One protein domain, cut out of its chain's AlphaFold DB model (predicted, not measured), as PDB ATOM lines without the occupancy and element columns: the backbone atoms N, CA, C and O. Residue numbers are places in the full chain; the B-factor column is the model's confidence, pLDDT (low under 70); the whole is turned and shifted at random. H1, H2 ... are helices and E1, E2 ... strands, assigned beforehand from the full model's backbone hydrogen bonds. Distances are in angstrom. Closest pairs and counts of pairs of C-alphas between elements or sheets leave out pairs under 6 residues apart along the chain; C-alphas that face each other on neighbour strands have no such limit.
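This is residues 303 to 496 of the 605 residues of an uncharacterized protein of bacterium HR17 (UniProt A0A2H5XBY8). Three very long antiparallel strands, E2, E3 and E4, make a narrow, twisted ribbon; one half of it curls round the long helix H5, and the other half runs on as a long arm with no named helix on it. Short E5 lies along the arm beside E2, while H1 and H2 pack on H5 and H4 lies across the far end of the helix-bearing half. The printed part has 194 residues with five named helices and five named strands, in the order H1 H2 E1 H3 H4 E2 E3 E4 E5 H5; the sheet runs E4 E3 E2 E5, antiparallel throughout, and the class is mixed, helices and strands. The whole is only just loose, close to extended, with a radius of gyration of the C-alphas of 23.9 A, and spans 81 by 32 by 21 A.

E2, residues 373 to 396, E3, 403 to 425, and E4, 431 to 454, form two hairpins and a meander, each strand the antiparallel neighbour of the one before. N 387 and O 412 are 2.8 A apart across E2 and E3, and N 417 and O 439 are 2.8 A apart across E3 and E4, both within hydrogen-bond range. E5, residues 464 to 466, pairs with E2 through N 386 and O 466, 2.8 A, completing a Greek key, a meander whose first strand also neighbours the fourth. E2 bends by 62 degrees at residue 381 and E4 by 61 degrees at 451. H5, residues 473 to 494, is on one face of the sheet, making two layers; its closest C-alphas to E4 are those of Ala 482 and Gly 439, 3.6 A. H2, residues 319 to 329, touches H5 with a steep tilt of 44 degrees, the same way, closest at the C-alphas of Val 323 and Val 483, 6.3 A. H1, residues 313 to 316, touches H5 at the C-alphas of Val 316 and Ala 476, 4.5 A. H4, residues 359 to 369, runs across the strands at a height over the sheet of 9.0 A. H3, residues 350 to 353, only grazes the sheet. E1, residues 335 to 338, pairs with no named strand. Every O i to N i+4 pair is within hydrogen-bond range in H2, H4 and H5; H1 and H3 are too short for one.

E2 runs 64.6 A from C-alpha 373 at (8.407, 39.380, -45.515), E3 67.0 A and E4 65.2 A. H5 measures 31.2 A and ends at C-alpha 494, (9.318, 47.694, -47.412); H4 measures 15.6 A and H2 15.3 A.

The two C-alphas farthest apart, of Pro 345 and Ala 400, are 83.2 A apart. The printed part has no cut, and E1 to H3 is the long link. The mean pLDDT of the printed part is 85.9; residues 345, 432 and 491 to 496 are under 70.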
ATOM      1  N   VAL A 303      13.479  38.201 -39.690       93.38
ATOM      2  CA  VAL A 303      14.910  38.431 -39.899       93.38
ATOM      3  C   VAL A 303      15.663  37.135 -39.626       93.38
ATOM      4  O   VAL A 303      15.764  36.680 -38.479       93.38
ATOM      5  N   VAL A 304      16.195  36.536 -40.690       92.50
ATOM      6  CA  VAL A 304      17.102  35.388 -40.591       92.50
ATOM      7  C   VAL A 304      18.437  35.869 -40.015       92.50
ATOM      8  O   VAL A 304      18.902  36.936 -40.423       92.50
ATOM      9  N   PRO A 305      19.080  35.128 -39.089       90.62
ATOM     10  CA  PRO A 305      20.373  35.523 -38.536       90.62
ATOM     11  C   PRO A 305      21.396  35.808 -39.641       90.62
ATOM     12  O   PRO A 305      21.710  34.926 -40.446       90.62
ATOM     13  N   PHE A 306      21.902  37.041 -39.682       90.25
ATOM     14  CA  PHE A 306      22.844  37.467 -40.715       90.25
ATOM     15  C   PHE A 306      24.158  36.694 -40.610       90.25
ATOM     16  O   PHE A 306      24.642  36.403 -39.514       90.25
ATOM     17  N   GLY A 307      24.731  36.364 -41.767       85.56
ATOM     18  CA  GLY A 307      26.063  35.778 -41.839       85.56
ATOM     19  C   GLY A 307      27.128  36.793 -41.432       85.56
ATOM     20  O   GLY A 307      27.011  37.980 -41.742       85.56
ATOM     21  N   ASP A 308      28.173  36.313 -40.770       80.12
ATOM     22  CA  ASP A 308      29.331  37.112 -40.373       80.12
ATOM     23  C   ASP A 308      30.619  36.531 -40.980       80.12
ATOM     24  O   ASP A 308      30.663  35.382 -41.436       80.12
ATOM     25  N   ILE A 309      31.682  37.327 -40.990       77.94
ATOM     26  CA  ILE A 309      33.001  36.938 -41.467       77.94
ATOM     27  C   ILE A 309      33.776  36.359 -40.286       77.94
ATOM     28  O   ILE A 309      34.272  37.089 -39.431       77.94
ATOM     29  N   ASN A 310      33.952  35.035 -40.271       75.19
ATOM     30  CA  ASN A 310      34.605  34.316 -39.166       75.19
ATOM     31  C   ASN A 310      35.961  34.909 -38.730       75.19
ATOM     32  O   ASN A 310      36.293  34.842 -37.553       75.19
ATOM     33  N   ILE A 311      36.732  35.490 -39.657       75.00
ATOM     34  CA  ILE A 311      38.060  36.075 -39.388       75.00
ATOM     35  C   ILE A 311      37.966  37.387 -38.581       75.00
ATOM     36  O   ILE A 311      38.901  37.731 -37.864       75.00
ATOM     37  N   TYR A 312      36.841  38.105 -38.658       77.06
ATOM     38  CA  TYR A 312      36.625  39.394 -37.986       77.06
ATOM     39  C   TYR A 312      35.607  39.327 -36.845       77.06
ATOM     40  O   TYR A 312      35.307  40.352 -36.233       77.06
ATOM     41  N   ARG A 313      35.118  38.127 -36.519       77.25
ATOM     42  CA  ARG A 313      34.076  37.907 -35.513       77.25
ATOM     43  C   ARG A 313      34.410  38.532 -34.159       77.25
ATOM     44  O   ARG A 313      33.574  39.205 -33.567       77.25
ATOM     45  N   ASP A 314      35.654  38.380 -33.708       80.56
ATOM     46  CA  ASP A 314      36.113  38.930 -32.424       80.56
ATOM     47  C   ASP A 314      36.182  40.469 -32.421       80.56
ATOM     48  O   ASP A 314      36.188  41.085 -31.356       80.56
ATOM     49  N   ARG A 315      36.210  41.103 -33.604       83.38
ATOM     50  CA  ARG A 315      36.260  42.567 -33.770       83.38
ATOM     51  C   ARG A 315      34.881  43.193 -33.959       83.38
ATOM     52  O   ARG A 315      34.669  44.322 -33.530       83.38
ATOM     53  N   VAL A 316      33.961  42.484 -34.613       83.56
ATOM     54  CA  VAL A 316      32.598  42.964 -34.909       83.56
ATOM     55  C   VAL A 316      31.621  42.611 -33.782       83.56
ATOM     56  O   VAL A 316      30.714  43.387 -33.486       83.56
ATOM     57  N   GLY A 317      31.828  41.480 -33.103       82.94
ATOM     58  CA  GLY A 317      30.917  40.963 -32.086       82.94
ATOM     59  C   GLY A 317      29.732  40.205 -32.693       82.94
ATOM     60  O   GLY A 317      29.831  39.614 -33.764       82.94
ATOM     61  N   ASP A 318      28.594  40.180 -31.996       86.88
ATOM     62  CA  ASP A 318      27.391  39.487 -32.475       86.88
ATOM     63  C   ASP A 318      26.626  40.333 -33.510       86.88
ATOM     64  O   ASP A 318      25.652  41.030 -33.197       86.88
ATOM     65  N   PHE A 319      27.093  40.270 -34.759       89.00
ATOM     66  CA  PHE A 319      26.538  41.031 -35.876       89.00
ATOM     67  C   PHE A 319      25.064  40.698 -36.160       89.00
ATOM     68  O   PHE A 319      24.263  41.590 -36.442       89.00
ATOM     69  N   ALA A 320      24.663  39.430 -36.026       89.00
ATOM     70  CA  ALA A 320      23.277  39.021 -36.246       89.00
ATOM     71  C   ALA A 320      22.328  39.689 -35.236       89.00
ATOM     72  O   ALA A 320      21.290  40.237 -35.623       89.00
ATOM     73  N   SER A 321      22.710  39.713 -33.954       89.19
ATOM     74  CA  SER A 321      21.958  40.429 -32.917       89.19
ATOM     75  C   SER A 321      21.912  41.939 -33.163       89.19
ATOM     76  O   SER A 321      20.892  42.575 -32.888       89.19
ATOM     77  N   GLN A 322      22.992  42.523 -33.688       90.06
ATOM     78  CA  GLN A 322      23.038  43.940 -34.039       90.06
ATOM     79  C   GLN A 322      22.025  44.293 -35.136       90.06
ATOM     80  O   GLN A 322      21.240  45.228 -34.958       90.06
ATOM     81  N   VAL A 323      22.002  43.529 -36.233       91.38
ATOM     82  CA  VAL A 323      21.047  43.726 -37.334       91.38
ATOM     83  C   VAL A 323      19.614  43.580 -36.832       91.38
ATOM     84  O   VAL A 323      18.784  44.451 -37.087       91.38
ATOM     85  N   PHE A 324      19.323  42.525 -36.066       91.62
ATOM     86  CA  PHE A 324      17.979  42.294 -35.536       91.62
ATOM     87  C   PHE A 324      17.484  43.467 -34.679       91.62
ATOM     88  O   PHE A 324      16.382  43.966 -34.903       91.62
ATOM     89  N   ARG A 325      18.307  43.955 -33.740       89.06
ATOM     90  CA  ARG A 325      17.949  45.104 -32.889       89.06
ATOM     91  C   ARG A 325      17.745  46.381 -33.696       89.06
ATOM     92  O   ARG A 325      16.831  47.141 -33.390       89.06
ATOM     93  N   ALA A 326      18.569  46.612 -34.718       88.75
ATOM     94  CA  ALA A 326      18.428  47.772 -35.591       88.75
ATOM     95  C   ALA A 326      17.119  47.720 -36.394       88.75
ATOM     96  O   ALA A 326      16.379  48.700 -36.419       88.75
ATOM     97  N   VAL A 327      16.789  46.565 -36.982       87.19
ATOM     98  CA  VAL A 327      15.538  46.358 -37.734       87.19
ATOM     99  C   VAL A 327      14.320  46.503 -36.822       87.19
ATOM    100  O   VAL A 327      13.366  47.196 -37.176       87.19
ATOM    101  N   GLN A 328      14.373  45.914 -35.624       86.25
ATOM    102  CA  GLN A 328      13.310  46.024 -34.627       86.25
ATOM    103  C   GLN A 328      13.108  47.478 -34.170       86.25
ATOM    104  O   GLN A 328      11.977  47.957 -34.123       86.25
ATOM    105  N   GLY A 329      14.193  48.198 -33.867       79.62
ATOM    106  CA  GLY A 329      14.143  49.603 -33.448       79.62
ATOM    107  C   GLY A 329      13.713  50.566 -34.559       79.62
ATOM    108  O   GLY A 329      13.197  51.643 -34.270       79.62
ATOM    109  N   ALA A 330      13.881  50.179 -35.825       79.62
ATOM    110  CA  ALA A 330      13.532  51.006 -36.975       79.62
ATOM    111  C   ALA A 330      12.025  51.080 -37.269       79.62
ATOM    112  O   ALA A 330      11.627  51.974 -38.020       79.62
ATOM    113  N   GLY A 331      11.212  50.176 -36.704       75.50
ATOM    114  CA  GLY A 331       9.754  50.158 -36.879       75.50
ATOM    115  C   GLY A 331       9.286  49.728 -38.276       75.50
ATOM    116  O   GLY A 331       8.261  50.204 -38.751       75.50
ATOM    117  N   LEU A 332      10.042  48.855 -38.951       76.56
ATOM    118  CA  LEU A 332       9.777  48.425 -40.337       76.56
ATOM    119  C   LEU A 332       8.558  47.492 -40.492       76.56
ATOM    120  O   LEU A 332       8.052  47.312 -41.598       76.56
ATOM    121  N   ALA A 333       8.092  46.894 -39.397       78.94
ATOM    122  CA  ALA A 333       6.927  46.017 -39.323       78.94
ATOM    123  C   ALA A 333       6.225  46.206 -37.970       78.94
ATOM    124  O   ALA A 333       6.852  46.681 -37.020       78.94
ATOM    125  N   ALA A 334       4.955  45.802 -37.855       76.12
ATOM    126  CA  ALA A 334       4.255  45.832 -36.564       76.12
ATOM    127  C   ALA A 334       4.906  44.876 -35.546       76.12
ATOM    128  O   ALA A 334       4.992  45.185 -34.359       76.12
ATOM    129  N   GLU A 335       5.417  43.743 -36.024       85.62
ATOM    130  CA  GLU A 335       6.181  42.777 -35.245       85.62
ATOM    131  C   GLU A 335       7.409  42.310 -36.050       85.62
ATOM    132  O   GLU A 335       7.308  41.948 -37.223       85.62
ATOM    133  N   THR A 336       8.593  42.328 -35.431       89.56
ATOM    134  CA  THR A 336       9.835  41.806 -36.031       89.56
ATOM    135  C   THR A 336      10.217  40.514 -35.325       89.56
ATOM    136  O   THR A 336      10.362  40.490 -34.103       89.56
ATOM    137  N   LEU A 337      10.382  39.441 -36.093       91.19
ATOM    138  CA  LEU A 337      10.656  38.095 -35.603       91.19
ATOM    139  C   LEU A 337      12.068  37.659 -35.995       91.19
ATOM    140  O   LEU A 337      12.593  38.067 -37.027       91.19
ATOM    141  N   THR A 338      12.667  36.781 -35.198       88.25
ATOM    142  CA  THR A 338      13.903  36.073 -35.556       88.25
ATOM    143  C   THR A 338      13.777  34.597 -35.209       88.25
ATOM    144  O   THR A 338      12.946  34.216 -34.381       88.25
ATOM    145  N   VAL A 339      14.580  33.754 -35.858       83.44
ATOM    146  CA  VAL A 339      14.522  32.298 -35.708       83.44
ATOM    147  C   VAL A 339      15.852  31.789 -35.175       83.44
ATOM    148  O   VAL A 339      16.909  32.060 -35.739       83.44
ATOM    149  N   ALA A 340      15.799  31.015 -34.092       73.75
ATOM    150  CA  ALA A 340      16.996  30.483 -33.444       73.75
ATOM    151  C   ALA A 340      17.596  29.261 -34.167       73.75
ATOM    152  O   ALA A 340      18.769  28.953 -33.967       73.75
ATOM    153  N   LYS A 341      16.808  28.544 -34.982       79.88
ATOM    154  CA  LYS A 341      17.224  27.310 -35.666       79.88
ATOM    155  C   LYS A 341      16.807  27.307 -37.142       79.88
ATOM    156  O   LYS A 341      15.688  27.735 -37.425       79.88
ATOM    157  N   PRO A 342      17.668  26.828 -38.056       77.62
ATOM    158  CA  PRO A 342      17.311  26.687 -39.464       77.62
ATOM    159  C   PRO A 342      16.154  25.684 -39.642       77.62
ATOM    160  O   PRO A 342      16.007  24.775 -38.819       77.62
ATOM    161  N   PRO A 343      15.317  25.843 -40.684       76.75
ATOM    162  CA  PRO A 343      14.219  24.920 -40.958       76.75
ATOM    163  C   PRO A 343      14.750  23.549 -41.393       76.75
ATOM    164  O   PRO A 343      15.673  23.460 -42.203       76.75
ATOM    165  N   GLU A 344      14.145  22.470 -40.895       71.50
ATOM    166  CA  GLU A 344      14.490  21.110 -41.323       71.50
ATOM    167  C   GLU A 344      14.234  20.939 -42.836       71.50
ATOM    168  O   GLU A 344      13.217  21.425 -43.341       71.50
ATOM    169  N   PRO A 345      15.130  20.271 -43.592       69.31
ATOM    170  CA  PRO A 345      16.264  19.451 -43.145       69.31
ATOM    171  C   PRO A 345      17.617  20.193 -43.087       69.31
ATOM    172  O   PRO A 345      18.665  19.549 -43.057       69.31
ATOM    173  N   LEU A 346      17.638  21.529 -43.140       71.69
ATOM    174  CA  LEU A 346      18.888  22.284 -43.229       71.69
ATOM    175  C   LEU A 346      19.660  22.248 -41.902       71.69
ATOM    176  O   LEU A 346      19.108  22.490 -40.832       71.69
ATOM    177  N   LEU A 347      20.958  21.952 -41.995       74.00
ATOM    178  CA  LEU A 347      21.861  21.844 -40.843       74.00
ATOM    179  C   LEU A 347      22.358  23.212 -40.351       74.00
ATOM    180  O   LEU A 347      22.693  23.354 -39.175       74.00
ATOM    181  N   ASP A 348      22.415  24.214 -41.234       81.81
ATOM    182  CA  ASP A 348      22.861  25.567 -40.911       81.81
ATOM    183  C   ASP A 348      22.136  26.648 -41.739       81.81
ATOM    184  O   ASP A 348      21.341  26.368 -42.640       81.81
ATOM    185  N   TRP A 349      22.396  27.911 -41.394       87.06
ATOM    186  CA  TRP A 349      21.827  29.083 -42.062       87.06
ATOM    187  C   TRP A 349      22.577  29.499 -43.334       87.06
ATOM    188  O   TRP A 349      22.128  30.434 -44.002       87.06
ATOM    189  N   ARG A 350      23.693  28.844 -43.695       86.19
ATOM    190  CA  ARG A 350      24.555  29.294 -44.804       86.19
ATOM    191  C   ARG A 350      23.806  29.410 -46.127       86.19
ATOM    192  O   ARG A 350      23.971  30.441 -46.771       86.19
ATOM    193  N   PRO A 351      22.916  28.471 -46.516       86.50
ATOM    194  CA  PRO A 351      22.161  28.619 -47.755       86.50
ATOM    195  C   PRO A 351      21.333  29.906 -47.806       86.50
ATOM    196  O   PRO A 351      21.246  30.552 -48.846       86.50
ATOM    197  N   PHE A 352      20.759  30.325 -46.677       87.06
ATOM    198  CA  PHE A 352      20.038  31.594 -46.600       87.06
ATOM    199  C   PHE A 352      21.021  32.769 -46.682       87.06
ATOM    200  O   PHE A 352      20.874  33.631 -47.544       87.06
ATOM    201  N   GLN A 353      22.062  32.778 -45.847       88.31
ATOM    202  CA  GLN A 353      23.040  33.873 -45.761       88.31
ATOM    203  C   GLN A 353      23.772  34.124 -47.091       88.31
ATOM    204  O   GLN A 353      23.974  35.272 -47.491       88.31
ATOM    205  N   ASP A 354      24.101  33.057 -47.818       84.06
ATOM    206  CA  ASP A 354      24.756  33.106 -49.127       84.06
ATOM    207  C   ASP A 354      23.779  33.433 -50.266       84.06
ATOM    208  O   ASP A 354      24.200  33.784 -51.368       84.06
ATOM    209  N   GLY A 355      22.470  33.369 -50.000       81.38
ATOM    210  CA  GLY A 355      21.414  33.588 -50.987       81.38
ATOM    211  C   GLY A 355      21.231  32.430 -51.964       81.38
ATOM    212  O   GLY A 355      20.746  32.648 -53.070       81.38
ATOM    213  N   THR A 356      21.637  31.218 -51.585       85.06
ATOM    214  CA  THR A 356      21.483  29.988 -52.379       85.06
ATOM    215  C   THR A 356      20.262  29.161 -51.963       85.06
ATOM    216  O   THR A 356      19.945  28.162 -52.607       85.06
ATOM    217  N   ALA A 357      19.557  29.566 -50.902       85.00
ATOM    218  CA  ALA A 357      18.315  28.945 -50.467       85.00
ATOM    219  C   ALA A 357      17.224  29.068 -51.543       85.00
ATOM    220  O   ALA A 357      16.923  30.153 -52.034       85.00
ATOM    221  N   GLU A 358      16.599  27.941 -51.882       84.38
ATOM    222  CA  GLU A 358      15.470  27.918 -52.811       84.38
ATOM    223  C   GLU A 358      14.245  28.655 -52.241       84.38
ATOM    224  O   GLU A 358      13.919  28.507 -51.059       84.38
ATOM    225  N   ALA A 359      13.499  29.354 -53.105       82.56
ATOM    226  CA  ALA A 359      12.297  30.117 -52.743       82.56
ATOM    227  C   ALA A 359      11.284  29.296 -51.923       82.56
ATOM    228  O   ALA A 359      10.734  29.785 -50.940       82.56
ATOM    229  N   LYS A 360      11.111  28.004 -52.239       84.69
ATOM    230  CA  LYS A 360      10.214  27.099 -51.499       84.69
ATOM    231  C   LYS A 360      10.566  26.982 -50.007       84.69
ATOM    232  O   LYS A 360       9.667  26.888 -49.176       84.69
ATOM    233  N   HIS A 361      11.856  27.000 -49.659       86.75
ATOM    234  CA  HIS A 361      12.310  26.923 -48.268       86.75
ATOM    235  C   HIS A 361      12.116  28.261 -47.548       86.75
ATOM    236  O   HIS A 361      11.774  28.275 -46.368       86.75
ATOM    237  N   ILE A 362      12.274  29.377 -48.264       86.81
ATOM    238  CA  ILE A 362      12.029  30.730 -47.747       86.81
ATOM    239  C   ILE A 362      10.533  30.925 -47.462       86.81
ATOM    240  O   ILE A 362      10.173  31.335 -46.361       86.81
ATOM    241  N   ALA A 363       9.662  30.537 -48.397       83.19
ATOM    242  CA  ALA A 363       8.210  30.577 -48.230       83.19
ATOM    243  C   ALA A 363       7.726  29.663 -47.091       83.19
ATOM    244  O   ALA A 363       6.878  30.050 -46.287       83.19
ATOM    245  N   ALA A 364       8.282  28.450 -46.975       87.25
ATOM    246  CA  ALA A 364       7.949  27.533 -45.884       87.25
ATOM    247  C   ALA A 364       8.321  28.117 -44.511       87.25
ATOM    248  O   ALA A 364       7.511  28.069 -43.582       87.25
ATOM    249  N   LEU A 365       9.512  28.716 -44.406       88.75
ATOM    250  CA  LEU A 365       9.979  29.381 -43.192       88.75
ATOM    251  C   LEU A 365       9.097  30.591 -42.840       88.75
ATOM    252  O   LEU A 365       8.651  30.724 -41.702       88.75
ATOM    253  N   ALA A 366       8.782  31.442 -43.817       87.44
ATOM    254  CA  ALA A 366       7.889  32.581 -43.628       87.44
ATOM    255  C   ALA A 366       6.500  32.146 -43.139       87.44
ATOM    256  O   ALA A 366       5.980  32.693 -42.163       87.44
ATOM    257  N   LYS A 367       5.933  31.101 -43.756       87.06
ATOM    258  CA  LYS A 367       4.631  30.529 -43.396       87.06
ATOM    259  C   LYS A 367       4.605  29.981 -41.970       87.06
ATOM    260  O   LYS A 367       3.625  30.211 -41.265       87.06
ATOM    261  N   GLN A 368       5.665  29.304 -41.523       88.06
ATOM    262  CA  GLN A 368       5.776  28.791 -40.149       88.06
ATOM    263  C   GLN A 368       5.699  29.913 -39.102       88.06
ATOM    264  O   GLN A 368       5.145  29.715 -38.021       88.06
ATOM    265  N   HIS A 369       6.223  31.093 -39.433       87.69
ATOM    266  CA  HIS A 369       6.264  32.249 -38.539       87.69
ATOM    267  C   HIS A 369       5.171  33.294 -38.828       87.69
ATOM    268  O   HIS A 369       5.095  34.316 -38.144       87.69
ATOM    269  N   GLY A 370       4.299  33.040 -39.811       83.94
ATOM    270  CA  GLY A 370       3.270  33.983 -40.251       83.94
ATOM    271  C   GLY A 370       3.846  35.328 -40.701       83.94
ATOM    272  O   GLY A 370       3.232  36.364 -40.456       83.94
ATOM    273  N   ALA A 371       5.050  35.326 -41.275       85.25
ATOM    274  CA  ALA A 371       5.736  36.530 -41.715       85.25
ATOM    275  C   ALA A 371       5.347  36.886 -43.149       85.25
ATOM    276  O   ALA A 371       5.366  36.031 -44.032       85.25
ATOM    277  N   GLY A 372       5.014  38.158 -43.375       79.06
ATOM    278  CA  GLY A 372       4.713  38.667 -44.711       79.06
ATOM    279  C   GLY A 372       5.972  38.889 -45.543       79.06
ATOM    280  O   GLY A 372       5.905  38.798 -46.760       79.06
ATOM    281  N   LEU A 373       7.110  39.135 -44.886       87.25
ATOM    282  CA  LEU A 373       8.407  39.380 -45.515       87.25
ATOM    283  C   LEU A 373       9.525  38.651 -44.776       87.25
ATOM    284  O   LEU A 373       9.462  38.486 -43.553       87.25
ATOM    285  N   VAL A 374      10.572  38.276 -45.512       89.69
ATOM    286  CA  VAL A 374      11.788  37.664 -44.956       89.69
ATOM    287  C   VAL A 374      13.020  38.461 -45.374       89.69
ATOM    288  O   VAL A 374      13.299  38.612 -46.561       89.69
ATOM    289  N   LEU A 375      13.776  38.951 -44.395       93.50
ATOM    290  CA  LEU A 375      15.053  39.633 -44.578       93.50
ATOM    291  C   LEU A 375      16.204  38.668 -44.299       93.50
ATOM    292  O   LEU A 375      16.265  38.037 -43.240       93.50
ATOM    293  N   ILE A 376      17.138  38.593 -45.241       93.94
ATOM    294  CA  ILE A 376      18.304  37.718 -45.180       93.94
ATOM    295  C   ILE A 376      19.536  38.500 -45.627       93.94
ATOM    296  O   ILE A 376      19.455  39.325 -46.532       93.94
ATOM    297  N   GLY A 377      20.700  38.229 -45.049       93.31
ATOM    298  CA  GLY A 377      21.931  38.830 -45.535       93.31
ATOM    299  C   GLY A 377      23.181  38.310 -44.853       93.31
ATOM    300  O   GLY A 377      23.137  37.405 -44.015       93.31
ATOM    301  N   ARG A 378      24.312  38.889 -45.244       92.75
ATOM    302  CA  ARG A 378      25.630  38.583 -44.694       92.75
ATOM    303  C   ARG A 378      26.592  39.743 -44.866       92.75
ATOM    304  O   ARG A 378      26.549  40.461 -45.868       92.75
ATOM    305  N   LEU A 379      27.515  39.859 -43.927       92.25
ATOM    306  CA  LEU A 379      28.709  40.665 -44.105       92.25
ATOM    307  C   LEU A 379      29.655  39.947 -45.090       92.25
ATOM    308  O   LEU A 379      29.872  38.736 -44.990       92.25
ATOM    309  N   LEU A 380      30.141  40.665 -46.102       90.06
ATOM    310  CA  LEU A 380      30.955  40.107 -47.187       90.06
ATOM    311  C   LEU A 380      32.445  40.227 -46.883       90.06
ATOM    312  O   LEU A 380      33.136  39.212 -46.794       90.06
ATOM    313  N   ASP A 381      32.920  41.461 -46.735       90.50
ATOM    314  CA  ASP A 381      34.318  41.797 -46.508       90.50
ATOM    315  C   ASP A 381      34.471  43.142 -45.770       90.50
ATOM    316  O   ASP A 381      33.498  43.852 -45.486       90.50
ATOM    317  N   PHE A 382      35.727  43.451 -45.442       91.25
ATOM    318  CA  PHE A 382      36.165  44.770 -45.009       91.25
ATOM    319  C   PHE A 382      37.282  45.247 -45.931       91.25
ATOM    320  O   PHE A 382      38.279  44.541 -46.098       91.25
ATOM    321  N   ASP A 383      37.135  46.448 -46.477       92.25
ATOM    322  CA  ASP A 383      38.216  47.164 -47.145       92.25
ATOM    323  C   ASP A 383      38.847  48.141 -46.152       92.25
ATOM    324  O   ASP A 383      38.150  48.911 -45.483       92.25
ATOM    325  N   THR A 384      40.165  48.076 -45.995       92.81
ATOM    326  CA  THR A 384      40.877  48.815 -44.956       92.81
ATOM    327  C   THR A 384      42.033  49.598 -45.532       92.81
ATOM    328  O   THR A 384      42.858  49.085 -46.285       92.81
ATOM    329  N   GLN A 385      42.114  50.862 -45.137       93.56
ATOM    330  CA  GLN A 385      43.134  51.774 -45.611       93.56
ATOM    331  C   GLN A 385      43.640  52.639 -44.466       93.56
ATOM    332  O   GLN A 385      42.881  53.328 -43.793       93.56
ATOM    333  N   THR A 386      44.953  52.655 -44.303       92.81
ATOM    334  CA  THR A 386      45.659  53.601 -43.452       92.81
ATOM    335  C   THR A 386      46.497  54.515 -44.322       92.81
ATOM    336  O   THR A 386      47.401  54.067 -45.028       92.81
ATOM    337  N   THR A 387      46.223  55.807 -44.238       92.56
ATOM    338  CA  THR A 387      46.928  56.850 -44.974       92.56
ATOM    339  C   THR A 387      47.696  57.717 -43.992       92.56
ATOM    340  O   THR A 387      47.131  58.222 -43.026       92.56
ATOM    341  N   ARG A 388      48.995  57.901 -44.221       92.38
ATOM    342  CA  ARG A 388      49.824  58.869 -43.497       92.38
ATOM    343  C   ARG A 388      50.160  60.025 -44.417       92.38
ATOM    344  O   ARG A 388      50.837  59.824 -45.426       92.38
ATOM    345  N   ARG A 389      49.718  61.221 -44.040       93.12
ATOM    346  CA  ARG A 389      49.926  62.462 -44.785       93.12
ATOM    347  C   ARG A 389      50.500  63.530 -43.865       93.12
ATOM    348  O   ARG A 389      50.181  63.574 -42.680       93.12
ATOM    349  N   GLN A 390      51.343  64.397 -44.413       92.06
ATOM    350  CA  GLN A 390      51.754  65.613 -43.726       92.06
ATOM    351  C   GLN A 390      50.874  66.791 -44.153       92.06
ATOM    352  O   GLN A 390      50.692  67.055 -45.341       92.06
ATOM    353  N   GLU A 391      50.323  67.486 -43.169       90.94
ATOM    354  CA  GLU A 391      49.577  68.727 -43.324       90.94
ATOM    355  C   GLU A 391      50.462  69.895 -42.906       90.94
ATOM    356  O   GLU A 391      51.151  69.836 -41.885       90.94
ATOM    357  N   LEU A 392      50.444  70.965 -43.695       91.19
ATOM    358  CA  LEU A 392      51.253  72.150 -43.458       91.19
ATOM    359  C   LEU A 392      50.362  73.326 -43.076       91.19
ATOM    360  O   LEU A 392      49.442  73.691 -43.805       91.19
ATOM    361  N   SER A 393      50.689  73.964 -41.960       90.12
ATOM    362  CA  SER A 393      50.090  75.224 -41.525       90.12
ATOM    363  C   SER A 393      51.184  76.241 -41.191       90.12
ATOM    364  O   SER A 393      52.359  75.890 -41.065       90.12
ATOM    365  N   SER A 394      50.838  77.528 -41.113       90.00
ATOM    366  CA  SER A 394      51.824  78.579 -40.831       90.00
ATOM    367  C   SER A 394      51.256  79.710 -39.987       90.00
ATOM    368  O   SER A 394      50.089  80.073 -40.128       90.00
ATOM    369  N   ARG A 395      52.112  80.317 -39.160       89.06
ATOM    370  CA  ARG A 395      51.809  81.523 -38.378       89.06
ATOM    371  C   ARG A 395      52.943  82.558 -38.467       89.06
ATOM    372  O   ARG A 395      54.071  82.181 -38.803       89.06
ATOM    373  N   PRO A 396      52.662  83.852 -38.215       85.38
ATOM    374  CA  PRO A 396      53.682  84.904 -38.238       85.38
ATOM    375  C   PRO A 396      54.822  84.615 -37.252       85.38
ATOM    376  O   PRO A 396      54.564  84.121 -36.153       85.38
ATOM    377  N   SER A 397      56.063  84.913 -37.649       83.75
ATOM    378  CA  SER A 397      57.231  84.841 -36.763       83.75
ATOM    379  C   SER A 397      57.584  86.222 -36.191       83.75
ATOM    380  O   SER A 397      57.294  87.225 -36.843       83.75
ATOM    381  N   PRO A 398      58.247  86.316 -35.020       83.38
ATOM    382  CA  PRO A 398      58.851  87.563 -34.547       83.38
ATOM    383  C   PRO A 398      59.930  88.138 -35.486       83.38
ATOM    384  O   PRO A 398      60.179  89.342 -35.455       83.38
ATOM    385  N   ALA A 399      60.565  87.309 -36.323       81.00
ATOM    386  CA  ALA A 399      61.478  87.769 -37.371       81.00
ATOM    387  C   ALA A 399      60.702  88.187 -38.635       81.00
ATOM    388  O   ALA A 399      59.901  87.415 -39.162       81.00
ATOM    389  N   ALA A 400      60.960  89.403 -39.131       75.88
ATOM    390  CA  ALA A 400      60.179  90.051 -40.193       75.88
ATOM    391  C   ALA A 400      60.196  89.318 -41.551       75.88
ATOM    392  O   ALA A 400      59.303  89.515 -42.371       75.88
ATOM    393  N   ASP A 401      61.195  88.469 -41.789       80.62
ATOM    394  CA  ASP A 401      61.426  87.716 -43.023       80.62
ATOM    395  C   ASP A 401      61.097  86.214 -42.900       80.62
ATOM    396  O   ASP A 401      61.356  85.442 -43.825       80.62
ATOM    397  N   ARG A 402      60.530  85.769 -41.767       84.81
ATOM    398  CA  ARG A 402      60.299  84.344 -41.479       84.81
ATOM    399  C   ARG A 402      58.866  84.044 -41.066       84.81
ATOM    400  O   ARG A 402      58.121  84.894 -40.584       84.81
ATOM    401  N   ARG A 403      58.481  82.778 -41.221       88.56
ATOM    402  CA  ARG A 403      57.226  82.232 -40.694       88.56
ATOM    403  C   ARG A 403      57.521  81.007 -39.844       88.56
ATOM    404  O   ARG A 403      58.465  80.266 -40.113       88.56
ATOM    405  N   ILE A 404      56.691  80.792 -38.829       89.06
ATOM    406  CA  ILE A 404      56.690  79.539 -38.079       89.06
ATOM    407  C   ILE A 404      55.779  78.586 -38.845       89.06
ATOM    408  O   ILE A 404      54.559  78.768 -38.878       89.06
ATOM    409  N   TRP A 405      56.384  77.601 -39.491       89.62
ATOM    410  CA  TRP A 405      55.706  76.516 -40.184       89.62
ATOM    411  C   TRP A 405      55.441  75.383 -39.207       89.62
ATOM    412  O   TRP A 405      56.331  74.988 -38.456       89.62
ATOM    413  N   GLU A 406      54.232  74.847 -39.227       92.06
ATOM    414  CA  GLU A 406      53.830  73.696 -38.433       92.06
ATOM    415  C   GLU A 406      53.423  72.565 -39.373       92.06
ATOM    416  O   GLU A 406      52.447  72.676 -40.117       92.06
ATOM    417  N   VAL A 407      54.204  71.489 -39.338       91.62
ATOM    418  CA  VAL A 407      53.970  70.257 -40.086       91.62
ATOM    419  C   VAL A 407      53.348  69.241 -39.141       91.62
ATOM    420  O   VAL A 407      53.995  68.793 -38.190       91.62
ATOM    421  N   LYS A 408      52.105  68.854 -39.411       92.75
ATOM    422  CA  LYS A 408      51.403  67.788 -38.695       92.75
ATOM    423  C   LYS A 408      51.454  66.520 -39.520       92.75
ATOM    424  O   LYS A 408      51.021  66.512 -40.661       92.75
ATOM    425  N   THR A 409      51.969  65.440 -38.953       91.62
ATOM    426  CA  THR A 409      51.824  64.110 -39.552       91.62
ATOM    427  C   THR A 409      50.512  63.521 -39.058       91.62
ATOM    428  O   THR A 409      50.376  63.231 -37.868       91.62
ATOM    429  N   VAL A 410      49.547  63.377 -39.959       93.38
ATOM    430  CA  VAL A 410      48.215  62.841 -39.685       93.38
ATOM    431  C   VAL A 410      48.132  61.426 -40.242       93.38
ATOM    432  O   VAL A 410      48.439  61.178 -41.411       93.38
ATOM    433  N   ARG A 411      47.725  60.489 -39.388       92.44
ATOM    434  CA  ARG A 411      47.331  59.138 -39.772       92.44
ATOM    435  C   ARG A 411      45.813  59.065 -39.828       92.44
ATOM    436  O   ARG A 411      45.153  59.217 -38.803       92.44
ATOM    437  N   THR A 412      45.286  58.765 -41.003       92.56
ATOM    438  CA  THR A 412      43.876  58.463 -41.231       92.56
ATOM    439  C   THR A 412      43.719  56.960 -41.379       92.56
ATOM    440  O   THR A 412      44.292  56.372 -42.290       92.56
ATOM    441  N   GLU A 413      42.964  56.338 -40.482       94.56
ATOM    442  CA  GLU A 413      42.577  54.929 -40.558       94.56
ATOM    443  C   GLU A 413      41.115  54.863 -40.994       94.56
ATOM    444  O   GLU A 413      40.244  55.445 -40.345       94.56
ATOM    445  N   ARG A 414      40.848  54.174 -42.102       94.94
ATOM    446  CA  ARG A 414      39.527  54.031 -42.708       94.94
ATOM    447  C   ARG A 414      39.199  52.557 -42.892       94.94
ATOM    448  O   ARG A 414      40.011  51.794 -43.413       94.94
ATOM    449  N   VAL A 415      37.994  52.177 -42.487       95.31
ATOM    450  CA  VAL A 415      37.437  50.834 -42.655       95.31
ATOM    451  C   VAL A 415      36.092  50.951 -43.363       95.31
ATOM    452  O   VAL A 415      35.250  51.756 -42.966       95.31
ATOM    453  N   ILE A 416      35.899  50.158 -44.411       95.00
ATOM    454  CA  ILE A 416      34.656  50.058 -45.176       95.00
ATOM    455  C   ILE A 416      34.135  48.632 -45.024       95.00
ATOM    456  O   ILE A 416      34.819  47.687 -45.398       95.00
ATOM    457  N   ALA A 417      32.940  48.469 -44.471       94.62
ATOM    458  CA  ALA A 417      32.274  47.182 -44.315       94.62
ATOM    459  C   ALA A 417      31.266  46.979 -45.447       94.62
ATOM    460  O   ALA A 417      30.408  47.844 -45.641       94.62
ATOM    461  N   ARG A 418      31.316  45.846 -46.158       94.31
ATOM    462  CA  ARG A 418      30.322  45.529 -47.196       94.31
ATOM    463  C   ARG A 418      29.293  44.528 -46.696       94.31
ATOM    464  O   ARG A 418      29.629  43.407 -46.321       94.31
ATOM    465  N   LEU A 419      28.026  44.915 -46.739       94.12
ATOM    466  CA  LEU A 419      26.883  44.127 -46.290       94.12
ATOM    467  C   LEU A 419      25.991  43.784 -47.478       94.12
ATOM    468  O   LEU A 419      25.465  44.677 -48.134       94.12
ATOM    469  N   GLN A 420      25.774  42.500 -47.742       94.06
ATOM    470  CA  GLN A 420      24.784  42.060 -48.718       94.06
ATOM    471  C   GLN A 420      23.483  41.708 -48.010       94.06
ATOM    472  O   GLN A 420      23.486  40.918 -47.067       94.06
ATOM    473  N   ALA A 421      22.370  42.248 -48.494       93.25
ATOM    474  CA  ALA A 421      21.046  41.961 -47.967       93.25
ATOM    475  C   ALA A 421      20.050  41.674 -49.094       93.25
ATOM    476  O   ALA A 421      20.175  42.179 -50.212       93.25
ATOM    477  N   ARG A 422      19.070  40.832 -48.778       88.75
ATOM    478  CA  ARG A 422      17.998  40.369 -49.652       88.75
ATOM    479  C   ARG A 422      16.681  40.399 -48.891       88.75
ATOM    480  O   ARG A 422      16.622  39.969 -47.740       88.75
ATOM    481  N   LEU A 423      15.638  40.887 -49.543       87.25
ATOM    482  CA  LEU A 423      14.278  40.900 -49.019       87.25
ATOM    483  C   LEU A 423      13.427  39.986 -49.893       87.25
ATOM    484  O   LEU A 423      13.473  40.094 -51.120       87.25
ATOM    485  N   HIS A 424      12.669  39.100 -49.263       81.00
ATOM    486  CA  HIS A 424      11.858  38.091 -49.930       81.00
ATOM    487  C   HIS A 424      10.390  38.213 -49.543       81.00
ATOM    488  O   HIS A 424      10.068  38.563 -48.402       81.00
ATOM    489  N   ASP A 425       9.521  37.854 -50.484       79.12
ATOM    490  CA  ASP A 425       8.093  37.697 -50.245       79.12
ATOM    491  C   ASP A 425       7.835  36.500 -49.321       79.12
ATOM    492  O   ASP A 425       8.370  35.410 -49.534       79.12
ATOM    493  N   GLY A 426       7.007  36.673 -48.292       77.75
ATOM    494  CA  GLY A 426       6.692  35.597 -47.355       77.75
ATOM    495  C   GLY A 426       5.745  34.529 -47.914       77.75
ATOM    496  O   GLY A 426       5.751  33.398 -47.430       77.75
ATOM    497  N   ALA A 427       4.936  34.844 -48.928       74.94
ATOM    498  CA  ALA A 427       3.995  33.897 -49.521       74.94
ATOM    499  C   ALA A 427       4.647  33.048 -50.622       74.94
ATOM    500  O   ALA A 427       4.418  31.837 -50.674       74.94
ATOM    501  N   THR A 428       5.458  33.662 -51.486       72.56
ATOM    502  CA  THR A 428       6.094  32.990 -52.634       72.56
ATOM    503  C   THR A 428       7.549  32.602 -52.376       72.56
ATOM    504  O   THR A 428       8.053  31.670 -53.004       72.56
ATOM    505  N   GLY A 429       8.230  33.272 -51.441       71.06
ATOM    506  CA  GLY A 429       9.665  33.108 -51.194       71.06
ATOM    507  C   GLY A 429      10.553  33.753 -52.260       71.06
ATOM    508  O   GLY A 429      11.778  33.607 -52.209       71.06
ATOM    509  N   GLU A 430       9.963  34.448 -53.236       77.00
ATOM    510  CA  GLU A 430      10.699  35.128 -54.296       77.00
ATOM    511  C   GLU A 430      11.479  36.321 -53.748       77.00
ATOM    512  O   GLU A 430      11.040  37.020 -52.835       77.00
ATOM    513  N   THR A 431      12.662  36.553 -54.313       75.00
ATOM    514  CA  THR A 431      13.482  37.713 -53.976       75.00
ATOM    515  C   THR A 431      12.851  38.963 -54.564       75.00
ATOM    516  O   THR A 431      12.788  39.122 -55.780       75.00
ATOM    517  N   LEU A 432      12.433  39.873 -53.698       69.38
ATOM    518  CA  LEU A 432      11.850  41.148 -54.090       69.38
ATOM    519  C   LEU A 432      12.913  42.246 -54.198       69.38
ATOM    520  O   LEU A 432      12.778  43.169 -54.996       69.38
ATOM    521  N   TRP A 433      13.986  42.140 -53.412       78.12
ATOM    522  CA  TRP A 433      15.074  43.113 -53.407       78.12
ATOM    523  C   TRP A 433      16.407  42.467 -53.041       78.12
ATOM    524  O   TRP A 433      16.467  41.525 -52.251       78.12
ATOM    525  N   THR A 434      17.498  42.968 -53.616       84.69
ATOM    526  CA  THR A 434      18.873  42.589 -53.264       84.69
ATOM    527  C   THR A 434      19.793  43.784 -53.457       84.69
ATOM    528  O   THR A 434      19.813  44.367 -54.540       84.69
ATOM    529  N   ARG A 435      20.595  44.123 -52.444       86.56
ATOM    530  CA  ARG A 435      21.666  45.122 -52.569       86.56
ATOM    531  C   ARG A 435      22.892  44.754 -51.750       86.56
ATOM    532  O   ARG A 435      22.814  44.022 -50.763       86.56
ATOM    533  N   THR A 436      24.011  45.329 -52.170       91.94
ATOM    534  CA  THR A 436      25.232  45.432 -51.377       91.94
ATOM    535  C   THR A 436      25.352  46.871 -50.889       91.94
ATOM    536  O   THR A 436      25.202  47.802 -51.677       91.94
ATOM    537  N   LEU A 437      25.573  47.037 -49.594       92.12
ATOM    538  CA  LEU A 437      25.606  48.306 -48.880       92.12
ATOM    539  C   LEU A 437      26.980  48.473 -48.240       92.12
ATOM    540  O   LEU A 437      27.582  47.485 -47.816       92.12
ATOM    541  N   GLU A 438      27.464  49.708 -48.159       95.56
ATOM    542  CA  GLU A 438      28.788  50.010 -47.618       95.56
ATOM    543  C   GLU A 438      28.678  50.912 -46.390       95.56
ATOM    544  O   GLU A 438      28.101  51.992 -46.450       95.56
ATOM    545  N   GLY A 439      29.253  50.472 -45.274       94.19
ATOM    546  CA  GLY A 439      29.387  51.276 -44.064       94.19
ATOM    547  C   GLY A 439      30.813  51.767 -43.902       94.19
ATOM    548  O   GLY A 439      31.738  50.959 -43.920       94.19
ATOM    549  N   VAL A 440      31.007  53.072 -43.720       94.94
ATOM    550  CA  VAL A 440      32.342  53.673 -43.606       94.94
ATOM    551  C   VAL A 440      32.580  54.169 -42.183       94.94
ATOM    552  O   VAL A 440      31.772  54.915 -41.637       94.94
ATOM    553  N   ALA A 441      33.722  53.799 -41.604       95.44
ATOM    554  CA  ALA A 441      34.242  54.393 -40.379       95.44
ATOM    555  C   ALA A 441      35.648  54.946 -40.617       95.44
ATOM    556  O   ALA A 441      36.499  54.279 -41.208       95.44
ATOM    557  N   GLU A 442      35.895  56.161 -40.134       94.00
ATOM    558  CA  GLU A 442      37.177  56.843 -40.271       94.00
ATOM    559  C   GLU A 442      37.619  57.426 -38.928       94.00
ATOM    560  O   GLU A 442      36.817  57.965 -38.164       94.00
ATOM    561  N   LYS A 443      38.918  57.331 -38.649       94.19
ATOM    562  CA  LYS A 443      39.565  57.984 -37.516       94.19
ATOM    563  C   LYS A 443      40.834  58.673 -37.975       94.19
ATOM    564  O   LYS A 443      41.707  58.057 -38.582       94.19
ATOM    565  N   GLN A 444      40.971  59.933 -37.589       91.94
ATOM    566  CA  GLN A 444      42.178  60.715 -37.813       91.94
ATOM    567  C   GLN A 444      42.946  60.868 -36.502       91.94
ATOM    568  O   GLN A 444      42.380  61.206 -35.464       91.94
ATOM    569  N   THR A 445      44.244  60.586 -36.543       91.12
ATOM    570  CA  THR A 445      45.155  60.687 -35.400       91.12
ATOM    571  C   THR A 445      46.363  61.520 -35.801       91.12
ATOM    572  O   THR A 445      47.055  61.196 -36.763       91.12
ATOM    573  N   VAL A 446      46.654  62.579 -35.049       91.69
ATOM    574  CA  VAL A 446      47.890  63.350 -35.232       91.69
ATOM    575  C   VAL A 446      49.031  62.581 -34.561       91.69
ATOM    576  O   VAL A 446      49.063  62.470 -33.338       91.69
ATOM    577  N   GLU A 447      49.948  62.017 -35.349       89.00
ATOM    578  CA  GLU A 447      51.081  61.221 -34.846       89.00
ATOM    579  C   GLU A 447      52.238  62.111 -34.375       89.00
ATOM    580  O   GLU A 447      52.907  61.800 -33.391       89.00
ATOM    581  N   ASN A 448      52.492  63.216 -35.078       90.19
ATOM    582  CA  ASN A 448      53.577  64.137 -34.755       90.19
ATOM    583  C   ASN A 448      53.228  65.558 -35.199       90.19
ATOM    584  O   ASN A 448      52.586  65.752 -36.229       90.19
ATOM    585  N   THR A 449      53.695  66.546 -34.446       90.38
ATOM    586  CA  THR A 449      53.644  67.958 -34.817       90.38
ATOM    587  C   THR A 449      55.049  68.533 -34.713       90.38
ATOM    588  O   THR A 449      55.632  68.573 -33.631       90.38
ATOM    589  N   ARG A 450      55.599  68.991 -35.839       90.12
ATOM    590  CA  ARG A 450      56.913  69.633 -35.901       90.12
ATOM    591  C   ARG A 450      56.747  71.092 -36.280       90.12
ATOM    592  O   ARG A 450      56.144  71.400 -37.302       90.12
ATOM    593  N   GLN A 451      57.345  71.981 -35.497       90.25
ATOM    594  CA  GLN A 451      57.412  73.401 -35.827       90.25
ATOM    595  C   GLN A 451      58.816  73.767 -36.306       90.25
ATOM    596  O   GLN A 451      59.812  73.256 -35.795       90.25
ATOM    597  N   THR A 452      58.910  74.602 -37.336       89.88
ATOM    598  CA  THR A 452      60.181  75.115 -37.862       89.88
ATOM    599  C   THR A 452      59.999  76.561 -38.286       89.88
ATOM    600  O   THR A 452      59.061  76.892 -39.005       89.88
ATOM    601  N   GLU A 453      60.903  77.428 -37.850       90.00
ATOM    602  CA  GLU A 453      60.923  78.821 -38.276       90.00
ATOM    603  C   GLU A 453      61.832  78.980 -39.499       90.00
ATOM    604  O   GLU A 453      63.039  78.755 -39.417       90.00
ATOM    605  N   ALA A 454      61.256  79.347 -40.643       88.81
ATOM    606  CA  ALA A 454      61.988  79.502 -41.897       88.81
ATOM    607  C   ALA A 454      61.282  80.480 -42.849       88.81
ATOM    608  O   ALA A 454      60.073  80.703 -42.756       88.81
ATOM    609  N   ALA A 455      62.036  81.048 -43.792       86.56
ATOM    610  CA  ALA A 455      61.486  81.920 -44.836       86.56
ATOM    611  C   ALA A 455      60.613  81.152 -45.850       86.56
ATOM    612  O   ALA A 455      59.653  81.698 -46.385       86.56
ATOM    613  N   GLN A 456      60.917  79.871 -46.085       86.50
ATOM    614  CA  GLN A 456      60.206  78.994 -47.021       86.50
ATOM    615  C   GLN A 456      59.605  77.781 -46.295       86.50
ATOM    616  O   GLN A 456      60.150  77.369 -45.265       86.50
ATOM    617  N   PRO A 457      58.497  77.212 -46.804       86.44
ATOM    618  CA  PRO A 457      57.873  76.043 -46.200       86.44
ATOM    619  C   PRO A 457      58.795  74.814 -46.260       86.44
ATOM    620  O   PRO A 457      59.477  74.610 -47.267       86.44
ATOM    621  N   PRO A 458      58.821  73.978 -45.205       87.69
ATOM    622  CA  PRO A 458      59.569  72.727 -45.220       87.69
ATOM    623  C   PRO A 458      59.001  71.758 -46.266       87.69
ATOM    624  O   PRO A 458      57.792  71.717 -46.500       87.69
ATOM    625  N   LEU A 459      59.880  70.955 -46.871       87.56
ATOM    626  CA  LEU A 459      59.484  69.876 -47.777       87.56
ATOM    627  C   LEU A 459      58.695  68.816 -47.003       87.56
ATOM    628  O   LEU A 459      59.126  68.383 -45.934       87.56
ATOM    629  N   LEU A 460      57.551  68.417 -47.557       88.38
ATOM    630  CA  LEU A 460      56.688  67.397 -46.972       88.38
ATOM    631  C   LEU A 460      57.054  66.015 -47.509       88.38
ATOM    632  O   LEU A 460      57.349  65.854 -48.695       88.38
ATOM    633  N   ASP A 461      56.986  65.018 -46.636       87.38
ATOM    634  CA  ASP A 461      57.106  63.624 -47.034       87.38
ATOM    635  C   ASP A 461      55.901  63.204 -47.897       87.38
ATOM    636  O   ASP A 461      54.767  63.622 -47.627       87.38
ATOM    637  N   PRO A 462      56.112  62.348 -48.915       86.44
ATOM    638  CA  PRO A 462      55.023  61.845 -49.740       86.44
ATOM    639  C   PRO A 462      54.054  60.998 -48.912       86.44
ATOM    640  O   PRO A 462      54.451  60.280 -47.988       86.44
ATOM    641  N   GLU A 463      52.776  61.056 -49.285       89.44
ATOM    642  CA  GLU A 463      51.718  60.270 -48.655       89.44
ATOM    643  C   GLU A 463      52.043  58.771 -48.708       89.44
ATOM    644  O   GLU A 463      52.378  58.222 -49.761       89.44
ATOM    645  N   ARG A 464      51.924  58.094 -47.565       89.38
ATOM    646  CA  ARG A 464      52.123  56.644 -47.467       89.38
ATOM    647  C   ARG A 464      50.794  55.960 -47.210       89.38
ATOM    648  O   ARG A 464      50.101  56.304 -46.257       89.38
ATOM    649  N   ARG A 465      50.473  54.955 -48.023       90.69
ATOM    650  CA  ARG A 465      49.265  54.134 -47.888       90.69
ATOM    651  C   ARG A 465      49.630  52.730 -47.425       90.69
ATOM    652  O   ARG A 465      50.617  52.158 -47.877       90.69
ATOM    653  N   SER A 466      48.826  52.184 -46.529       88.19
ATOM    654  CA  SER A 466      48.898  50.807 -46.052       88.19
ATOM    655  C   SER A 466      47.493  50.221 -46.027       88.19
ATOM    656  O   SER A 466      46.535  50.949 -45.799       88.19
ATOM    657  N   LEU A 467      47.367  48.915 -46.247       85.69
ATOM    658  CA  LEU A 467      46.080  48.217 -46.175       85.69
ATOM    659  C   LEU A 467      45.715  47.796 -44.744       85.69
ATOM    660  O   LEU A 467      44.655  47.229 -44.523       85.69
ATOM    661  N   PHE A 468      46.583  48.042 -43.761       81.62
ATOM    662  CA  PHE A 468      46.378  47.586 -42.388       81.62
ATOM    663  C   PHE A 468      45.832  48.701 -41.506       81.62
ATOM    664  O   PHE A 468      46.443  49.766 -41.427       81.62
ATOM    665  N   VAL A 469      44.733  48.429 -40.805       85.62
ATOM    666  CA  VAL A 469      44.173  49.279 -39.743       85.62
ATOM    667  C   VAL A 469      44.440  48.615 -38.394       85.62
ATOM    668  O   VAL A 469      44.240  47.409 -38.248       85.62
ATOM    669  N   TYR A 470      44.919  49.394 -37.423       79.88
ATOM    670  CA  TYR A 470      45.301  48.893 -36.097       79.88
ATOM    671  C   TYR A 470      44.185  49.052 -35.061       79.88
ATOM    672  O   TYR A 470      44.185  48.352 -34.052       79.88
ATOM    673  N   ASP A 471      43.259  49.988 -35.277       87.12
ATOM    674  CA  ASP A 471      42.134  50.204 -34.369       87.12
ATOM    675  C   ASP A 471      40.972  49.254 -34.688       87.12
ATOM    676  O   ASP A 471      40.145  49.518 -35.564       87.12
ATOM    677  N   ASP A 472      40.888  48.154 -33.937       84.31
ATOM    678  CA  ASP A 472      39.838  47.141 -34.093       84.31
ATOM    679  C   ASP A 472      38.416  47.711 -33.924       84.31
ATOM    680  O   ASP A 472      37.462  47.181 -34.497       84.31
ATOM    681  N   ARG A 473      38.250  48.837 -33.211       88.94
ATOM    682  CA  ARG A 473      36.936  49.472 -33.004       88.94
ATOM    683  C   ARG A 473      36.338  50.018 -34.299       88.94
ATOM    684  O   ARG A 473      35.118  50.148 -34.395       88.94
ATOM    685  N   LEU A 474      37.174  50.323 -35.296       91.44
ATOM    686  CA  LEU A 474      36.711  50.814 -36.592       91.44
ATOM    687  C   LEU A 474      35.954  49.748 -37.387       91.44
ATOM    688  O   LEU A 474      35.046  50.098 -38.133       91.44
ATOM    689  N   TYR A 475      36.251  48.462 -37.182       91.25
ATOM    690  CA  TYR A 475      35.516  47.369 -37.824       91.25
ATOM    691  C   TYR A 475      34.075  47.291 -37.309       91.25
ATOM    692  O   TYR A 475      33.138  47.264 -38.106       91.25
ATOM    693  N   ALA A 476      33.882  47.353 -35.987       89.44
ATOM    694  CA  ALA A 476      32.548  47.412 -35.388       89.44
ATOM    695  C   ALA A 476      31.785  48.685 -35.798       89.44
ATOM    696  O   ALA A 476      30.594  48.628 -36.110       89.44
ATOM    697  N   ALA A 477      32.461  49.838 -35.841       91.94
ATOM    698  CA  ALA A 477      31.852  51.097 -36.266       91.94
ATOM    699  C   ALA A 477      31.408  51.058 -37.740       91.94
ATOM    700  O   ALA A 477      30.282  51.448 -38.048       91.94
ATOM    701  N   ALA A 478      32.243  50.526 -38.637       93.56
ATOM    702  CA  ALA A 478      31.918  50.383 -40.054       93.56
ATOM    703  C   ALA A 478      30.763  49.394 -40.274       93.56
ATOM    704  O   ALA A 478      29.836  49.690 -41.026       93.56
ATOM    705  N   ALA A 479      30.756  48.259 -39.566       92.06
ATOM    706  CA  ALA A 479      29.641  47.312 -39.602       92.06
ATOM    707  C   ALA A 479      28.331  47.961 -39.117       92.06
ATOM    708  O   ALA A 479      27.291  47.806 -39.750       92.06
ATOM    709  N   THR A 480      28.391  48.762 -38.048       92.31
ATOM    710  CA  THR A 480      27.242  49.536 -37.548       92.31
ATOM    711  C   THR A 480      26.725  50.526 -38.590       92.31
ATOM    712  O   THR A 480      25.516  50.619 -38.796       92.31
ATOM    713  N   ALA A 481      27.627  51.234 -39.276       92.25
ATOM    714  CA  ALA A 481      27.266  52.147 -40.357       92.25
ATOM    715  C   ALA A 481      26.598  51.405 -41.528       92.25
ATOM    716  O   ALA A 481      25.586  51.868 -42.041       92.25
ATOM    717  N   ALA A 482      27.081  50.211 -41.891       93.31
ATOM    718  CA  ALA A 482      26.471  49.402 -42.950       93.31
ATOM    719  C   ALA A 482      25.044  48.957 -42.583       93.31
ATOM    720  O   ALA A 482      24.162  48.906 -43.440       93.31
ATOM    721  N   VAL A 483      24.794  48.666 -41.301       93.50
ATOM    722  CA  VAL A 483      23.444  48.379 -40.797       93.50
ATOM    723  C   VAL A 483      22.551  49.620 -40.863       93.50
ATOM    724  O   VAL A 483      21.385  49.489 -41.216       93.50
ATOM    725  N   ALA A 484      23.068  50.817 -40.576       87.56
ATOM    726  CA  ALA A 484      22.295  52.052 -40.723       87.56
ATOM    727  C   ALA A 484      21.862  52.283 -42.185       87.56
ATOM    728  O   ALA A 484      20.680  52.516 -42.438       87.56
ATOM    729  N   GLU A 485      22.777  52.098 -43.141       89.94
ATOM    730  CA  GLU A 485      22.468  52.145 -44.581       89.94
ATOM    731  C   GLU A 485      21.434  51.082 -44.988       89.94
ATOM    732  O   GLU A 485      20.542  51.343 -45.798       89.94
ATOM    733  N   LEU A 486      21.491  49.885 -44.387       92.00
ATOM    734  CA  LEU A 486      20.476  48.848 -44.592       92.00
ATOM    735  C   LEU A 486      19.094  49.297 -44.125       92.00
ATOM    736  O   LEU A 486      18.117  49.053 -44.831       92.00
ATOM    737  N   ILE A 487      18.992  49.938 -42.963       87.50
ATOM    738  CA  ILE A 487      17.707  50.427 -42.461       87.50
ATOM    739  C   ILE A 487      17.120  51.479 -43.400       87.50
ATOM    740  O   ILE A 487      15.943  51.377 -43.737       87.50
ATOM    741  N   GLU A 488      17.913  52.441 -43.867       78.88
ATOM    742  CA  GLU A 488      17.442  53.456 -44.819       78.88
ATOM    743  C   GLU A 488      17.005  52.836 -46.157       78.88
ATOM    744  O   GLU A 488      15.938  53.162 -46.695       78.88
ATOM    745  N   ALA A 489      17.758  51.853 -46.657       73.06
ATOM    746  CA  ALA A 489      17.373  51.112 -47.851       73.06
ATOM    747  C   ALA A 489      16.058  50.336 -47.648       73.06
ATOM    748  O   ALA A 489      15.154  50.426 -48.474       73.06
ATOM    749  N   LEU A 490      15.900  49.622 -46.530       77.50
ATOM    750  CA  LEU A 490      14.687  48.852 -46.235       77.50
ATOM    751  C   LEU A 490      13.469  49.729 -45.953       77.50
ATOM    752  O   LEU A 490      12.364  49.343 -46.322       77.50
ATOM    753  N   ARG A 491      13.645  50.903 -45.334       69.50
ATOM    754  CA  ARG A 491      12.571  51.900 -45.181       69.50
ATOM    755  C   ARG A 491      12.007  52.294 -46.527       69.50
ATOM    756  O   ARG A 491      10.792  52.392 -46.672       69.50
ATOM    757  N   THR A 492      12.903  52.477 -47.493       61.75
ATOM    758  CA  THR A 492      12.503  52.723 -48.865       61.75
ATOM    759  C   THR A 492      11.743  51.518 -49.386       61.75
ATOM    760  O   THR A 492      10.598  51.718 -49.722       61.75
ATOM    761  N   GLU A 493      12.294  50.299 -49.374       60.50
ATOM    762  CA  GLU A 493      11.769  49.110 -50.085       60.50
ATOM    763  C   GLU A 493      10.542  48.422 -49.444       60.50
ATOM    764  O   GLU A 493       9.622  48.013 -50.149       60.50
ATOM    765  N   ILE A 494      10.470  48.303 -48.114       61.00
ATOM    766  CA  ILE A 494       9.318  47.694 -47.412       61.00
ATOM    767  C   ILE A 494       8.071  48.568 -47.556       61.00
ATOM    768  O   ILE A 494       6.951  48.053 -47.582       61.00
ATOM    769  N   ALA A 495       8.258  49.876 -47.761       51.22
ATOM    770  CA  ALA A 495       7.168  50.748 -48.156       51.22
ATOM    771  C   ALA A 495       6.500  50.307 -49.480       51.22
ATOM    772  O   ALA A 495       5.373  50.685 -49.750       51.22
ATOM    773  N   TRP A 496       7.114  49.452 -50.299       45.12
ATOM    774  CA  TRP A 496       6.570  49.075 -51.611       45.12
ATOM    775  C   TRP A 496       5.800  47.754 -51.631       45.12
ATOM    776  O   TRP A 496       5.044  47.518 -52.569       45.12
TER     777      TRP A 496